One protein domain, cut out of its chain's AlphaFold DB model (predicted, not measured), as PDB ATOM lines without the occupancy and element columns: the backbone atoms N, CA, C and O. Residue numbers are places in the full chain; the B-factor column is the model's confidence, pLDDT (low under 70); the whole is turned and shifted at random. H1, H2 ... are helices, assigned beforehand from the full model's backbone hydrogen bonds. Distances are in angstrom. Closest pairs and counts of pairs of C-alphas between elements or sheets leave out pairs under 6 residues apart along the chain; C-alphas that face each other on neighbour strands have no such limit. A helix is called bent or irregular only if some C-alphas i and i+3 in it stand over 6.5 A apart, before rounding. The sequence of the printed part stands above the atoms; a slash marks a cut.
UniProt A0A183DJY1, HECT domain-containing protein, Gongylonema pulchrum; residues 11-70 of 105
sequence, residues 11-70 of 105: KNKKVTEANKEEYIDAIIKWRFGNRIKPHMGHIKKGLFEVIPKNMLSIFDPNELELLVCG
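This is residues 11 to 70 of the 105 residues of the protein "HECT domain-containing protein" of Gongylonema pulchrum (UniProt A0A183DJY1). One long helix, H1, bent partway into two arms, makes most of the length, and a small hook of two short helices, H2 and H3, follows at its far end. The first printed residues, 11 to 19, make a loop without a named helix at the other end, and the long helix stands largely bare, with no helix packed on either arm. The printed part has 60 residues, with three named helices in the order H1, H2, H3 and no named strand, and its class is all helix. It is extended, with a radius of gyration of the C-alphas of 16.8 A, and the C-alphas span 46 by 22 by 19 A.

The printed part begins at Lys 11, with its C-alpha at (158.721, 9.924, -1.326). H1, residues 20 to 50, was assigned as one helix by its hydrogen bonds but is bent: C-alphas 35 and 38 are 7.9 A apart. Its arm H1a, residues 20 to 35, begins with C-alpha 20 at (164.764, 14.705, 11.064) and is 20.9 A long from first to last C-alpha. H1a has a kink of 31 degrees near residue 29 and is itself irregular, with C-alphas 32 and 35 at 6.8 A. The arm H1b, residues 38 to 50, is 19.3 A long; residues 36 and 37 belong to neither arm. H2, residues 53 to 56, is 5.3 A long. H3, residues 61 to 69, is 11.8 A long and ends with C-alpha 69 at (176.775, 46.736, -0.529).

The lines of H1a and H1b stand at a steep tilt of 57 degrees. H1a is apart from H2 and from H3. H1b and H2 meet only through their link and are near each other, with 7 pairs of C-alphas within 10 A. H2 and H3 are close but not clearly touching; their closest C-alphas, those of Leu 56 and Leu 64, are 7.4 A apart. H1b and H3 are apart. In H3 every O i to N i+4 pair is within hydrogen-bond range, in H1a 10 of 12 and in H1b 8 of 9, while H2 is too short for such a pair.

The two C-alphas farthest apart are those of Asn 12 and Gly 70, at 47.2 A. Residues 16 to 22, of which 20 to 22 belong to H1, stand free, and so do residues 27 to 33 and 35 to 43 of H1. The links from H1 to H2 and from H2 to H3 are both tight, with 2 and 4 residues. The printed part has no cut. The mean pLDDT of the printed part is 94.7, and no printed residue is under 70.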
ATOM      1  N   LYS A  11     160.195  10.019  -1.389       91.50
ATOM      2  CA  LYS A  11     158.721   9.924  -1.326       91.50
ATOM      3  C   LYS A  11     158.220   8.828  -0.388       91.50
ATOM      4  O   LYS A  11     157.170   8.989   0.221       91.50
ATOM      5  N   ASN A  12     158.973   7.736  -0.263       92.56
ATOM      6  CA  ASN A  12     158.588   6.579   0.544       92.56
ATOM      7  C   ASN A  12     159.244   6.586   1.936       92.56
ATOM      8  O   ASN A  12     158.939   5.731   2.768       92.56
ATOM      9  N   LYS A  13     160.143   7.541   2.216       94.12
ATOM     10  CA  LYS A  13     160.834   7.666   3.504       94.12
ATOM     11  C   LYS A  13     160.057   8.624   4.406       94.12
ATOM     12  O   LYS A  13     160.102   9.839   4.228       94.12
ATOM     13  N   LYS A  14     159.355   8.086   5.404       95.69
ATOM     14  CA  LYS A  14     158.672   8.909   6.412       95.69
ATOM     15  C   LYS A  14     159.699   9.623   7.298       95.69
ATOM     16  O   LYS A  14     160.670   9.010   7.745       95.69
ATOM     17  N   VAL A  15     159.453  10.900   7.583       96.62
ATOM     18  CA  VAL A  15     160.258  11.654   8.551       96.62
ATOM     19  C   VAL A  15     159.935  11.162   9.964       96.62
ATOM     20  O   VAL A  15     158.769  11.050  10.347       96.62
ATOM     21  N   THR A  16     160.971  10.834  10.723       97.69
ATOM     22  CA  THR A  16     160.931  10.373  12.112       97.69
ATOM     23  C   THR A  16     161.933  11.179  12.932       97.69
ATOM     24  O   THR A  16     162.823  11.822  12.377       97.69
ATOM     25  N   GLU A  17     161.844  11.112  14.261       97.81
ATOM     26  CA  GLU A  17     162.813  11.794  15.131       97.81
ATOM     27  C   GLU A  17     164.265  11.383  14.855       97.81
ATOM     28  O   GLU A  17     165.164  12.209  14.968       97.81
ATOM     29  N   ALA A  18     164.488  10.138  14.427       97.69
ATOM     30  CA  ALA A  18     165.817   9.626  14.110       97.69
ATOM     31  C   ALA A  18     166.398  10.178  12.794       97.69
ATOM     32  O   ALA A  18     167.612  10.185  12.642       97.69
ATOM     33  N   ASN A  19     165.564  10.621  11.841       95.62
ATOM     34  CA  ASN A  19     166.019  11.089  10.520       95.62
ATOM     35  C   ASN A  19     165.693  12.569  10.232       95.62
ATOM     36  O   ASN A  19     165.909  13.049   9.117       95.62
ATOM     37  N   LYS A  20     165.178  13.304  11.225       97.25
ATOM     38  CA  LYS A  20     164.764  14.705  11.064       97.25
ATOM     39  C   LYS A  20     165.911  15.626  10.647       97.25
ATOM     40  O   LYS A  20     165.684  16.536   9.859       97.25
ATOM     41  N   GLU A  21     167.126  15.383  11.136       97.75
ATOM     42  CA  GLU A  21     168.299  16.200  10.801       97.75
ATOM     43  C   GLU A  21     168.668  16.044   9.323       97.75
ATOM     44  O   GLU A  21     168.800  17.040   8.616       97.75
ATOM     45  N   GLU A  22     168.687  14.808   8.813       96.00
ATOM     46  CA  GLU A  22     168.902  14.534   7.385       96.00
ATOM     47  C   GLU A  22     167.860  15.237   6.509       96.00
ATOM     48  O   GLU A  22     168.175  15.774   5.444       96.00
ATOM     49  N   TYR A  23     166.601  15.231   6.951       96.06
ATOM     50  CA  TYR A  23     165.517  15.902   6.246       96.06
ATOM     51  C   TYR A  23     165.696  17.426   6.231       96.06
ATOM     52  O   TYR A  23     165.542  18.045   5.175       96.06
ATOM     53  N   ILE A  24     166.052  18.028   7.372       96.56
ATOM     54  CA  ILE A  24     166.332  19.467   7.483       96.56
ATOM     55  C   ILE A  24     167.489  19.849   6.552       96.56
ATOM     56  O   ILE A  24     167.346  20.773   5.747       96.56
ATOM     57  N   ASP A  25     168.587  19.096   6.577       96.50
ATOM     58  CA  ASP A  25     169.740  19.324   5.706       96.50
ATOM     59  C   ASP A  25     169.370  19.238   4.225       96.50
ATOM     60  O   ASP A  25     169.791  20.070   3.411       96.50
ATOM     61  N   ALA A  26     168.561  18.244   3.852       95.62
ATOM     62  CA  ALA A  26     168.113  18.064   2.478       95.62
ATOM     63  C   ALA A  26     167.207  19.224   2.020       95.62
ATOM     64  O   ALA A  26     167.357  19.717   0.896       95.62
ATOM     65  N   ILE A  27     166.331  19.729   2.899       95.06
ATOM     66  CA  ILE A  27     165.531  20.934   2.639       95.06
ATOM     67  C   ILE A  27     166.423  22.152   2.430       95.06
ATOM     68  O   ILE A  27     166.223  22.877   1.453       95.06
ATOM     69  N   ILE A  28     167.393  22.390   3.314       95.88
ATOM     70  CA  ILE A  28     168.280  23.556   3.233       95.88
ATOM     71  C   ILE A  28     169.058  23.522   1.911       95.88
ATOM     72  O   ILE A  28     169.033  24.495   1.147       95.88
ATOM     73  N   LYS A  29     169.660  22.371   1.578       94.88
ATOM     74  CA  LYS A  29     170.387  22.154   0.315       94.88
ATOM     75  C   LYS A  29     169.508  22.393  -0.906       94.88
ATOM     76  O   LYS A  29     169.951  23.014  -1.874       94.88
ATOM     77  N   TRP A  30     168.259  21.933  -0.887       94.56
ATOM     78  CA  TRP A  30     167.348  22.160  -2.003       94.56
ATOM     79  C   TRP A  30     166.924  23.630  -2.122       94.56
ATOM     80  O   TRP A  30     166.992  24.205  -3.212       94.56
ATOM     81  N   ARG A  31     166.522  24.245  -1.001       93.56
ATOM     82  CA  ARG A  31     165.948  25.596  -0.937       93.56
ATOM     83  C   ARG A  31     166.948  26.672  -1.352       93.56
ATOM     84  O   ARG A  31     166.568  27.563  -2.116       93.56
ATOM     85  N   PHE A  32     168.185  26.572  -0.864       92.88
ATOM     86  CA  PHE A  32     169.232  27.584  -1.049       92.88
ATOM     87  C   PHE A  32     170.328  27.168  -2.035       92.88
ATOM     88  O   PHE A  32     171.079  28.015  -2.504       92.88
ATOM     89  N   GLY A  33     170.413  25.885  -2.392       92.75
ATOM     90  CA  GLY A  33     171.382  25.376  -3.360       92.75
ATOM     91  C   GLY A  33     170.717  24.955  -4.664       92.75
ATOM     92  O   GLY A  33     170.679  25.709  -5.639       92.75
ATOM     93  N   ASN A  34     170.198  23.728  -4.694       91.56
ATOM     94  CA  ASN A  34     169.849  23.026  -5.935       91.56
ATOM     95  C   ASN A  34     168.844  23.792  -6.801       91.56
ATOM     96  O   ASN A  34     169.042  23.896  -8.011       91.56
ATOM     97  N   ARG A  35     167.805  24.379  -6.192       92.75
ATOM     98  CA  ARG A  35     166.749  25.093  -6.922       92.75
ATOM     99  C   ARG A  35     167.260  26.329  -7.671       92.75
ATOM    100  O   ARG A  35     166.715  26.675  -8.714       92.75
ATOM    101  N   ILE A  36     168.291  26.995  -7.151       94.31
ATOM    102  CA  ILE A  36     168.823  28.245  -7.717       94.31
ATOM    103  C   ILE A  36     170.178  28.063  -8.412       94.31
ATOM    104  O   ILE A  36     170.700  29.015  -8.990       94.31
ATOM    105  N   LYS A  37     170.736  26.847  -8.394       95.00
ATOM    106  CA  LYS A  37     172.074  26.525  -8.904       95.00
ATOM    107  C   LYS A  37     172.341  27.037 -10.330       95.00
ATOM    108  O   LYS A  37     173.426  27.583 -10.525       95.00
ATOM    109  N   PRO A  38     171.407  26.942 -11.304       95.31
ATOM    110  CA  PRO A  38     171.638  27.483 -12.645       95.31
ATOM    111  C   PRO A  38     171.810  29.006 -12.637       95.31
ATOM    112  O   PRO A  38     172.784  29.516 -13.179       95.31
ATOM    113  N   HIS A  39     170.915  29.734 -11.969       96.31
ATOM    114  CA  HIS A  39     170.957  31.197 -11.876       96.31
ATOM    115  C   HIS A  39     172.232  31.667 -11.165       96.31
ATOM    116  O   HIS A  39     172.970  32.502 -11.682       96.31
ATOM    117  N   MET A  40     172.553  31.042 -10.030       95.75
ATOM    118  CA  MET A  40     173.770  31.334  -9.272       95.75
ATOM    119  C   MET A  40     175.045  31.004 -10.067       95.75
ATOM    120  O   MET A  40     176.070  31.660  -9.908       95.75
ATOM    121  N   GLY A  41     175.006  29.994 -10.941       96.00
ATOM    122  CA  GLY A  41     176.103  29.669 -11.852       96.00
ATOM    123  C   GLY A  41     176.425  30.808 -12.822       96.00
ATOM    124  O   GLY A  41     177.593  31.161 -12.964       96.00
ATOM    125  N   HIS A  42     175.401  31.416 -13.426       97.38
ATOM    126  CA  HIS A  42     175.572  32.548 -14.341       97.38
ATOM    127  C   HIS A  42     176.084  33.800 -13.623       97.38
ATOM    128  O   HIS A  42     177.008  34.434 -14.121       97.38
ATOM    129  N   ILE A  43     175.557  34.105 -12.428       95.12
ATOM    130  CA  ILE A  43     176.042  35.224 -11.600       95.12
ATOM    131  C   ILE A  43     177.530  35.047 -11.290       95.12
ATOM    132  O   ILE A  43     178.324  35.949 -11.535       95.12
ATOM    133  N   LYS A  44     177.930  33.858 -10.819       94.62
ATOM    134  CA  LYS A  44     179.340  33.562 -10.535       94.62
ATOM    135  C   LYS A  44     180.216  33.660 -11.775       94.62
ATOM    136  O   LYS A  44     181.329  34.155 -11.674       94.62
ATOM    137  N   LYS A  45     179.734  33.182 -12.926       96.31
ATOM    138  CA  LYS A  45     180.478  33.268 -14.184       96.31
ATOM    139  C   LYS A  45     180.750  34.729 -14.551       96.31
ATOM    140  O   LYS A  45     181.910  35.084 -14.697       96.31
ATOM    141  N   GLY A  46     179.712  35.564 -14.614       96.62
ATOM    142  CA  GLY A  46     179.872  36.984 -14.946       96.62
ATOM    143  C   GLY A  46     180.734  37.735 -13.929       96.62
ATOM    144  O   GLY A  46     181.597  38.516 -14.310       96.62
ATOM    145  N   LEU A  47     180.572  37.443 -12.634       95.00
ATOM    146  CA  LEU A  47     181.398  38.047 -11.589       95.00
ATOM    147  C   LEU A  47     182.878  37.663 -11.737       95.00
ATOM    148  O   LEU A  47     183.741  38.532 -11.655       95.00
ATOM    149  N   PHE A  48     183.176  36.382 -11.977       95.62
ATOM    150  CA  PHE A  48     184.556  35.892 -12.073       95.62
ATOM    151  C   PHE A  48     185.256  36.219 -13.397       95.62
ATOM    152  O   PHE A  48     186.482  36.137 -13.457       95.62
ATOM    153  N   GLU A  49     184.513  36.605 -14.437       96.56
ATOM    154  CA  GLU A  49     185.074  37.182 -15.668       96.56
ATOM    155  C   GLU A  49     185.663  38.581 -15.429       96.56
ATOM    156  O   GLU A  49     186.621  38.961 -16.099       96.56
ATOM    157  N   VAL A  50     185.126  39.328 -14.459       96.56
ATOM    158  CA  VAL A  50     185.588  40.680 -14.109       96.56
ATOM    159  C   VAL A  50     186.568  40.653 -12.936       96.56
ATOM    160  O   VAL A  50     187.598  41.322 -12.972       96.56
ATOM    161  N   ILE A  51     186.260  39.878 -11.894       94.12
ATOM    162  CA  ILE A  51     187.045  39.807 -10.658       94.12
ATOM    163  C   ILE A  51     187.518  38.365 -10.435       94.12
ATOM    164  O   ILE A  51     186.705  37.495 -10.117       94.12
ATOM    165  N   PRO A  52     188.829  38.088 -10.532       94.69
ATOM    166  CA  PRO A  52     189.394  36.783 -10.224       94.69
ATOM    167  C   PRO A  52     188.906  36.190  -8.895       94.69
ATOM    168  O   PRO A  52     188.976  36.813  -7.836       94.69
ATOM    169  N   LYS A  53     188.451  34.934  -8.946       93.44
ATOM    170  CA  LYS A  53     187.862  34.215  -7.803       93.44
ATOM    171  C   LYS A  53     188.750  34.215  -6.552       93.44
ATOM    172  O   LYS A  53     188.229  34.289  -5.444       93.44
ATOM    173  N   ASN A  54     190.067  34.111  -6.718       93.62
ATOM    174  CA  ASN A  54     191.029  34.077  -5.613       93.62
ATOM    175  C   ASN A  54     191.060  35.382  -4.802       93.62
ATOM    176  O   ASN A  54     191.343  35.336  -3.610       93.62
ATOM    177  N   MET A  55     190.739  36.523  -5.421       93.38
ATOM    178  CA  MET A  55     190.625  37.798  -4.706       93.38
ATOM    179  C   MET A  55     189.362  37.875  -3.853       93.38
ATOM    180  O   MET A  55     189.357  38.569  -2.849       93.38
ATOM    181  N   LEU A  56     188.305  37.150  -4.226       92.00
ATOM    182  CA  LEU A  56     187.059  37.115  -3.460       92.00
ATOM    183  C   LEU A  56     187.053  36.022  -2.386       92.00
ATOM    184  O   LEU A  56     186.325  36.134  -1.411       92.00
ATOM    185  N   SER A  57     187.862  34.968  -2.534       91.19
ATOM    186  CA  SER A  57     187.873  33.834  -1.597       91.19
ATOM    187  C   SER A  57     188.537  34.107  -0.247       91.19
ATOM    188  O   SER A  57     188.490  33.235   0.613       91.19
ATOM    189  N   ILE A  58     189.194  35.258  -0.081       95.12
ATOM    190  CA  ILE A  58     189.784  35.667   1.203       95.12
ATOM    191  C   ILE A  58     188.746  36.260   2.161       95.12
ATOM    192  O   ILE A  58     189.013  36.302   3.355       95.12
ATOM    193  N   PHE A  59     187.600  36.705   1.634       95.69
ATOM    194  CA  PHE A  59     186.532  37.323   2.408       95.69
ATOM    195  C   PHE A  59     185.537  36.275   2.895       95.69
ATOM    196  O   PHE A  59     185.155  35.363   2.149       95.69
ATOM    197  N   ASP A  60     185.065  36.440   4.125       96.50
ATOM    198  CA  ASP A  60     183.873  35.742   4.590       96.50
ATOM    199  C   ASP A  60     182.584  36.350   3.975       96.50
ATOM    200  O   ASP A  60     182.634  37.380   3.292       96.50
ATOM    201  N   PRO A  61     181.405  35.719   4.144       93.25
ATOM    202  CA  PRO A  61     180.164  36.231   3.563       93.25
ATOM    203  C   PRO A  61     179.783  37.654   4.001       93.25
ATOM    204  O   PRO A  61     179.237  38.391   3.181       93.25
ATOM    205  N   ASN A  62     180.069  38.042   5.248       93.50
ATOM    206  CA  ASN A  62     179.739  39.368   5.777       93.50
ATOM    207  C   ASN A  62     180.696  40.426   5.218       93.50
ATOM    208  O   ASN A  62     180.277  41.523   4.866       93.50
ATOM    209  N   GLU A  63     181.984  40.099   5.101       94.56
ATOM    210  CA  GLU A  63     182.979  40.991   4.501       94.56
ATOM    211  C   GLU A  63     182.721  41.201   3.005       94.56
ATOM    212  O   GLU A  63     182.844  42.317   2.497       94.56
ATOM    213  N   LEU A  64     182.319  40.143   2.293       93.56
ATOM    214  CA  LEU A  64     181.945  40.246   0.886       93.56
ATOM    215  C   LEU A  64     180.676  41.090   0.701       93.56
ATOM    216  O   LEU A  64     180.611  41.891  -0.231       93.56
ATOM    217  N   GLU A  65     179.683  40.935   1.580       93.69
ATOM    218  CA  GLU A  65     178.499  41.799   1.606       93.69
ATOM    219  C   GLU A  65     178.895  43.255   1.840       93.69
ATOM    220  O   GLU A  65     178.482  44.123   1.076       93.69
ATOM    221  N   LEU A  66     179.749  43.519   2.828       93.44
ATOM    222  CA  LEU A  66     180.241  44.859   3.122       93.44
ATOM    223  C   LEU A  66     180.963  45.484   1.920       93.44
ATOM    224  O   LEU A  66     180.746  46.652   1.607       93.44
ATOM    225  N   LEU A  67     181.796  44.709   1.225       92.06
ATOM    226  CA  LEU A  67     182.526  45.168   0.044       92.06
ATOM    227  C   LEU A  67     181.585  45.548  -1.111       92.06
ATOM    228  O   LEU A  67     181.845  46.520  -1.818       92.06
ATOM    229  N   VAL A  68     180.517  44.775  -1.323       90.50
ATOM    230  CA  VAL A  68     179.588  44.957  -2.452       90.50
ATOM    231  C   VAL A  68     178.497  45.985  -2.144       90.50
ATOM    232  O   VAL A  68     178.160  46.796  -3.004       90.50
ATOM    233  N   CYS A  69     177.933  45.942  -0.940       93.00
ATOM    234  CA  CYS A  69     176.775  46.736  -0.529       93.00
ATOM    235  C   CYS A  69     177.160  48.006   0.244       93.00
ATOM    236  O   CYS A  69     176.353  48.933   0.324       93.00
ATOM    237  N   GLY A  70     178.380  48.074   0.787       91.06
ATOM    238  CA  GLY A  70     178.846  49.174   1.629       91.06
ATOM    239  C   GLY A  70     178.301  49.128   3.059       91.06
ATOM    240  O   GLY A  70     177.530  48.245   3.436       91.06
TER     241      GLY A  70